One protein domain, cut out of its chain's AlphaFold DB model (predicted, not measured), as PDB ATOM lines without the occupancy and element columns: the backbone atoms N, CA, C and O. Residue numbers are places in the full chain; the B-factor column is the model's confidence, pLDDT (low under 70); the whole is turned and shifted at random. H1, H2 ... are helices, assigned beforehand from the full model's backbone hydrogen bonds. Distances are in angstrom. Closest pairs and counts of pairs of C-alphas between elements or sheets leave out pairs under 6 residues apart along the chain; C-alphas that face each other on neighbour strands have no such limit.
ATOM      1  N   ALA A   2      44.820 -37.681  -1.103       77.31
ATOM      2  CA  ALA A   2      43.950 -38.613  -1.843       77.31
ATOM      3  C   ALA A   2      42.807 -37.963  -2.667       77.31
ATOM      4  O   ALA A   2      42.341 -38.557  -3.636       77.31
ATOM      5  N   PHE A   3      42.351 -36.750  -2.324       89.56
ATOM      6  CA  PHE A   3      41.222 -36.097  -3.011       89.56
ATOM      7  C   PHE A   3      41.506 -35.802  -4.492       89.56
ATOM      8  O   PHE A   3      40.751 -36.236  -5.359       89.56
ATOM      9  N   PHE A   4      42.612 -35.115  -4.793       90.81
ATOM     10  CA  PHE A   4      42.949 -34.720  -6.164       90.81
ATOM     11  C   PHE A   4      43.353 -35.908  -7.047       90.81
ATOM     12  O   PHE A   4      43.016 -35.933  -8.232       90.81
ATOM     13  N   SER A   5      43.982 -36.930  -6.460       89.62
ATOM     14  CA  SER A   5      44.308 -38.178  -7.160       89.62
ATOM     15  C   SER A   5      43.037 -38.912  -7.605       89.62
ATOM     16  O   SER A   5      42.897 -39.231  -8.785       89.62
ATOM     17  N   ARG A   6      42.039 -39.047  -6.717       94.25
ATOM     18  CA  ARG A   6      40.720 -39.617  -7.063       94.25
ATOM     19  C   ARG A   6      39.969 -38.811  -8.124       94.25
ATOM     20  O   ARG A   6      39.171 -39.368  -8.869       94.25
ATOM     21  N   LYS A   7      40.221 -37.503  -8.216       93.12
ATOM     22  CA  LYS A   7      39.636 -36.615  -9.233       93.12
ATOM     23  C   LYS A   7      40.412 -36.598 -10.556       93.12
ATOM     24  O   LYS A   7      40.057 -35.823 -11.437       93.12
ATOM     25  N   ARG A   8      41.432 -37.454 -10.719       93.75
ATOM     26  CA  ARG A   8      42.296 -37.524 -11.915       93.75
ATOM     27  C   ARG A   8      42.986 -36.191 -12.232       93.75
ATOM     28  O   ARG A   8      43.225 -35.856 -13.389       93.75
ATOM     29  N   VAL A   9      43.313 -35.420 -11.196       94.19
ATOM     30  CA  VAL A   9      44.109 -34.201 -11.339       94.19
ATOM     31  C   VAL A   9      45.586 -34.598 -11.339       94.19
ATOM     32  O   VAL A   9      46.034 -35.358 -10.477       94.19
ATOM     33  N   ALA A  10      46.340 -34.093 -12.315       94.31
ATOM     34  CA  ALA A  10      47.783 -34.306 -12.398       94.31
ATOM     35  C   ALA A  10      48.508 -33.630 -11.223       94.31
ATOM     36  O   ALA A  10      48.120 -32.534 -10.819       94.31
ATOM     37  N   LYS A  11      49.577 -34.256 -10.711       92.12
ATOM     38  CA  LYS A  11      50.287 -33.799  -9.501       92.12
ATOM     39  C   LYS A  11      50.767 -32.344  -9.581       92.12
ATOM     40  O   LYS A  11      50.605 -31.618  -8.614       92.12
ATOM     41  N   TYR A  12      51.262 -31.889 -10.735       94.06
ATOM     42  CA  TYR A  12      51.730 -30.503 -10.917       94.06
ATOM     43  C   TYR A  12      50.617 -29.441 -10.823       94.06
ATOM     44  O   TYR A  12      50.902 -28.252 -10.771       94.06
ATOM     45  N   LYS A  13      49.338 -29.844 -10.849       94.19
ATOM     46  CA  LYS A  13      48.189 -28.941 -10.664       94.19
ATOM     47  C   LYS A  13      47.736 -28.870  -9.209       94.19
ATOM     48  O   LYS A  13      46.693 -28.277  -8.928       94.19
ATOM     49  N   TYR A  14      48.429 -29.553  -8.304       94.31
ATOM     50  CA  TYR A  14      48.053 -29.538  -6.901       94.31
ATOM     51  C   TYR A  14      48.463 -28.187  -6.322       94.31
ATOM     52  O   TYR A  14      49.554 -27.711  -6.624       94.31
ATOM     53  N   PRO A  15      47.592 -27.542  -5.533       93.62
ATOM     54  CA  PRO A  15      47.979 -26.318  -4.857       93.62
ATOM     55  C   PRO A  15      49.087 -26.638  -3.849       93.62
ATOM     56  O   PRO A  15      48.933 -27.550  -3.038       93.62
ATOM     57  N   GLU A  16      50.182 -25.887  -3.910       92.00
ATOM     58  CA  GLU A  16      51.297 -25.995  -2.960       92.00
ATOM     59  C   GLU A  16      50.938 -25.336  -1.622       92.00
ATOM     60  O   GLU A  16      51.212 -25.890  -0.563       92.00
ATOM     61  N   HIS A  17      50.212 -24.213  -1.674       92.44
ATOM     62  CA  HIS A  17      49.738 -23.479  -0.503       92.44
ATOM     63  C   HIS A  17      48.220 -23.288  -0.556       92.44
ATOM     64  O   HIS A  17      47.662 -22.860  -1.571       92.44
ATOM     65  N   ILE A  18      47.545 -23.593   0.553       93.00
ATOM     66  CA  ILE A  18      46.102 -23.398   0.719       93.00
ATOM     67  C   ILE A  18      45.890 -22.430   1.872       93.00
ATOM     68  O   ILE A  18      46.263 -22.715   3.004       93.00
ATOM     69  N   VAL A  19      45.244 -21.305   1.579       93.50
ATOM     70  CA  VAL A  19      44.901 -20.292   2.574       93.50
ATOM     71  C   VAL A  19      43.388 -20.185   2.653       93.50
ATOM     72  O   VAL A  19      42.716 -19.961   1.643       93.50
ATOM     73  N   VAL A  20      42.848 -20.344   3.858       94.75
ATOM     74  CA  VAL A  20      41.431 -20.110   4.136       94.75
ATOM     75  C   VAL A  20      41.260 -18.642   4.505       94.75
ATOM     76  O   VAL A  20      41.952 -18.128   5.380       94.75
ATOM     77  N   ILE A  21      40.350 -17.958   3.817       93.44
ATOM     78  CA  ILE A  21      40.005 -16.559   4.075       93.44
ATOM     79  C   ILE A  21      38.494 -16.435   4.211       93.44
ATOM     80  O   ILE A  21      37.746 -17.171   3.571       93.44
ATOM     81  N   GLU A  22      38.050 -15.470   5.004       95.06
ATOM     82  CA  GLU A  22      36.627 -15.243   5.253       95.06
ATOM     83  C   GLU A  22      35.887 -14.757   3.996       95.06
ATOM     84  O   GLU A  22      34.776 -15.198   3.701       95.06
ATOM     85  N   LYS A  23      36.512 -13.870   3.207       95.56
ATOM     86  CA  LYS A  23      35.886 -13.278   2.019       95.56
ATOM     87  C   LYS A  23      36.869 -13.056   0.878       95.56
ATOM     88  O   LYS A  23      37.964 -12.534   1.056       95.56
ATOM     89  N   LEU A  24      36.430 -13.387  -0.337       96.06
ATOM     90  CA  LEU A  24      37.178 -13.100  -1.561       96.06
ATOM     91  C   LEU A  24      37.052 -11.616  -1.949       96.06
ATOM     92  O   LEU A  24      35.932 -11.093  -1.970       96.06
ATOM     93  N   PRO A  25      38.153 -10.953  -2.348       96.25
ATOM     94  CA  PRO A  25      38.103  -9.584  -2.835       96.25
ATOM     95  C   PRO A  25      37.369  -9.555  -4.175       96.25
ATOM     96  O   PRO A  25      37.740 -10.252  -5.128       96.25
ATOM     97  N   ARG A  26      36.307  -8.754  -4.255       97.38
ATOM     98  CA  ARG A  26      35.447  -8.654  -5.438       97.38
ATOM     99  C   ARG A  26      35.307  -7.209  -5.896       97.38
ATOM    100  O   ARG A  26      35.511  -6.288  -5.114       97.38
ATOM    101  N   THR A  27      35.030  -7.005  -7.177       95.81
ATOM    102  CA  THR A  27      34.626  -5.697  -7.711       95.81
ATOM    103  C   THR A  27      33.172  -5.404  -7.340       95.81
ATOM    104  O   THR A  27      32.459  -6.306  -6.898       95.81
ATOM    105  N   ALA A  28      32.696  -4.181  -7.585       95.38
ATOM    106  CA  ALA A  28      31.280  -3.833  -7.412       95.38
ATOM    107  C   ALA A  28      30.332  -4.751  -8.217       95.38
ATOM    108  O   ALA A  28      29.237  -5.065  -7.776       95.38
ATOM    109  N   SER A  29      30.792  -5.259  -9.366       95.44
ATOM    110  CA  SER A  29      30.071  -6.228 -10.208       95.44
ATOM    111  C   SER A  29      30.239  -7.693  -9.748       95.44
ATOM    112  O   SER A  29      29.731  -8.610 -10.386       95.44
ATOM    113  N   GLY A  30      30.966  -7.952  -8.656       95.31
ATOM    114  CA  GLY A  30      31.121  -9.286  -8.064       95.31
ATOM    115  C   GLY A  30      32.253 -10.142  -8.644       95.31
ATOM    116  O   GLY A  30      32.451 -11.273  -8.183       95.31
ATOM    117  N   LYS A  31      33.033  -9.627  -9.606       96.88
ATOM    118  CA  LYS A  31      34.193 -10.333 -10.182       96.88
ATOM    119  C   LYS A  31      35.322 -10.424  -9.159       96.88
ATOM    120  O   LYS A  31      35.626  -9.436  -8.501       96.88
ATOM    121  N   ILE A  32      35.977 -11.579  -9.053       97.00
ATOM    122  CA  ILE A  32      37.104 -11.764  -8.126       97.00
ATOM    123  C   ILE A  32      38.330 -10.991  -8.625       97.00
ATOM    124  O   ILE A  32      38.797 -11.192  -9.749       97.00
ATOM    125  N   GLN A  33      38.899 -10.161  -7.757       97.06
ATOM    126  CA  GLN A  33      40.095  -9.371  -8.033       97.06
ATOM    127  C   GLN A  33      41.364 -10.201  -7.779       97.06
ATOM    128  O   GLN A  33      42.059 -10.030  -6.780       97.06
ATOM    129  N   LYS A  34      41.687 -11.122  -8.699       96.69
ATOM    130  CA  LYS A  34      42.809 -12.075  -8.543       96.69
ATOM    131  C   LYS A  34      44.171 -11.412  -8.300       96.69
ATOM    132  O   LYS A  34      45.035 -12.027  -7.688       96.69
ATOM    133  N   PHE A  35      44.392 -10.187  -8.784       97.38
ATOM    134  CA  PHE A  35      45.665  -9.486  -8.579       97.38
ATOM    135  C   PHE A  35      45.918  -9.153  -7.100       97.38
ATOM    136  O   PHE A  35      47.064  -9.217  -6.667       97.38
ATOM    137  N   LEU A  36      44.868  -8.877  -6.316       96.44
ATOM    138  CA  LEU A  36      44.987  -8.663  -4.872       96.44
ATOM    139  C   LEU A  36      45.358  -9.960  -4.153       96.44
ATOM    140  O   LEU A  36      46.239  -9.949  -3.306       96.44
ATOM    141  N   LEU A  37      44.766 -11.088  -4.559       95.56
ATOM    142  CA  LEU A  37      45.099 -12.405  -4.002       95.56
ATOM    143  C   LEU A  37      46.554 -12.809  -4.282       95.56
ATOM    144  O   LEU A  37      47.197 -13.403  -3.426       95.56
ATOM    145  N   ARG A  38      47.096 -12.455  -5.458       95.56
ATOM    146  CA  ARG A  38      48.518 -12.682  -5.774       95.56
ATOM    147  C   ARG A  38      49.446 -11.854  -4.885       95.56
ATOM    148  O   ARG A  38      50.441 -12.381  -4.409       95.56
ATOM    149  N   LYS A  39      49.111 -10.582  -4.642       95.69
ATOM    150  CA  LYS A  39      49.872  -9.730  -3.714       95.69
ATOM    151  C   LYS A  39      49.790 -10.252  -2.278       95.69
ATOM    152  O   LYS A  39      50.793 -10.249  -1.577       95.69
ATOM    153  N   ASP A  40      48.614 -10.721  -1.863       94.69
ATOM    154  CA  ASP A  40      48.401 -11.255  -0.518       94.69
ATOM    155  C   ASP A  40      49.232 -12.516  -0.260       94.69
ATOM    156  O   ASP A  40      49.937 -12.571   0.743       94.69
ATOM    157  N   ILE A  41      49.214 -13.492  -1.178       94.94
ATOM    158  CA  ILE A  41      50.004 -14.718  -0.999       94.94
ATOM    159  C   ILE A  41      51.508 -14.438  -1.038       94.94
ATOM    160  O   ILE A  41      52.232 -15.000  -0.228       94.94
ATOM    161  N   MET A  42      51.973 -13.528  -1.906       93.88
ATOM    162  CA  MET A  42      53.382 -13.112  -1.926       93.88
ATOM    163  C   MET A  42      53.810 -12.563  -0.566       93.88
ATOM    164  O   MET A  42      54.828 -12.985  -0.037       93.88
ATOM    165  N   ARG A  43      53.001 -11.679   0.029       93.44
ATOM    166  CA  ARG A  43      53.283 -11.122   1.355       93.44
ATOM    167  C   ARG A  43      53.335 -12.202   2.439       93.44
ATOM    168  O   ARG A  43      54.275 -12.182   3.219       93.44
ATOM    169  N   ARG A  44      52.361 -13.121   2.480       92.44
ATOM    170  CA  ARG A  44      52.325 -14.207   3.480       92.44
ATOM    171  C   ARG A  44      53.568 -15.089   3.386       92.44
ATOM    172  O   ARG A  44      54.265 -15.245   4.373       92.44
ATOM    173  N   LEU A  45      53.900 -15.542   2.176       91.19
ATOM    174  CA  LEU A  45      55.082 -16.375   1.947       91.19
ATOM    175  C   LEU A  45      56.387 -15.664   2.330       91.19
ATOM    176  O   LEU A  45      57.315 -16.307   2.796       91.19
ATOM    177  N   THR A  46      56.486 -14.345   2.129       90.06
ATOM    178  CA  THR A  46      57.664 -13.580   2.573       90.06
ATOM    179  C   THR A  46      57.723 -13.428   4.094       90.06
ATOM    180  O   THR A  46      58.815 -13.452   4.649       90.06
ATOM    181  N   GLN A  47      56.581 -13.270   4.768       78.69
ATOM    182  CA  GLN A  47      56.528 -13.180   6.231       78.69
ATOM    183  C   GLN A  47      56.924 -14.502   6.892       78.69
ATOM    184  O   GLN A  47      57.741 -14.476   7.805       78.69
ATOM    185  N   ASP A  48      56.442 -15.630   6.363       71.06
ATOM    186  CA  ASP A  48      56.798 -16.966   6.856       71.06
ATOM    187  C   ASP A  48      58.329 -17.182   6.821       71.06
ATOM    188  O   ASP A  48      58.915 -17.687   7.771       71.06
ATOM    189  N   VAL A  49      59.009 -16.708   5.767       68.31
ATOM    190  CA  VAL A  49      60.478 -16.813   5.650       68.31
ATOM    191  C   VAL A  49      61.216 -15.935   6.667       68.31
ATOM    192  O   VAL A  49      62.304 -16.298   7.100       68.31
ATOM    193  N   CYS A  50      60.668 -14.781   7.051       57.38
ATOM    194  CA  CYS A  50      61.290 -13.943   8.078       57.38
ATOM    195  C   CYS A  50      61.123 -14.523   9.491       57.38
ATOM    196  O   CYS A  50      62.039 -14.368  10.289       57.38
ATOM    197  N   GLU A  51      60.008 -15.200   9.782       59.59
ATOM    198  CA  GLU A  51      59.776 -15.858  11.080       59.59
ATOM    199  C   GLU A  51      60.603 -17.145  11.251       59.59
ATOM    200  O   GLU A  51      60.951 -17.495  12.370       59.59
ATOM    201  N   GLU A  52      60.969 -17.837  10.167       57.19
ATOM    202  CA  GLU A  52      61.821 -19.040  10.227       57.19
ATOM    203  C   GLU A  52      63.327 -18.744  10.398       57.19
ATOM    204  O   GLU A  52      64.113 -19.669  10.609       57.19
ATOM    205  N   ILE A  53      63.749 -17.479  10.267       58.41
ATOM    206  CA  ILE A  53      65.161 -17.061  10.365       58.41
ATOM    207  C   ILE A  53      65.504 -16.484  11.760       58.41
ATOM    208  O   ILE A  53      66.687 -16.329  12.069       58.41
TER     209      ILE A  53
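Overview. This is residues 2 to 53 of the 54 residues of a protein of Escherichia coli (UniProt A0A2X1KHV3). One long helix, H2, makes a bar, and a long winding strand-free link runs from it to a single turn of helix, H1, far off to one side. Residues 25 to 33 form a loop before H2, and residues 46 to 53, at its other end, stick out. The printed part has 52 residues with two named helices, H1 then H2, and no named strand; the class is all helix, though under half of the residues are in named elements. It is flat, 41 by 35 by 18 A, and only just loose, close to extended, with a radius of gyration of the C-alphas of 14.7 A.

Along the chain. H1 is residues 2 to 6, beginning at C-alpha 2 (43.950, -38.613, -1.843). H2 is residues 34 to 51, 26.2 A from first to last C-alpha, ending at C-alpha 51 (59.776, -15.858, 11.080).

Arrangement. H1 and H2 are apart. In both, every O i to N i+4 pair is within hydrogen-bond range.

Size, cuts and confidence. The farthest C-alphas, of Ser 29 and Ile 53, are 42.1 A apart. The link from H1 to H2, 27 residues, is long. Residues 6 to 12 stand free. The printed part has no cut. Residues 49 to 53 have pLDDT under 70.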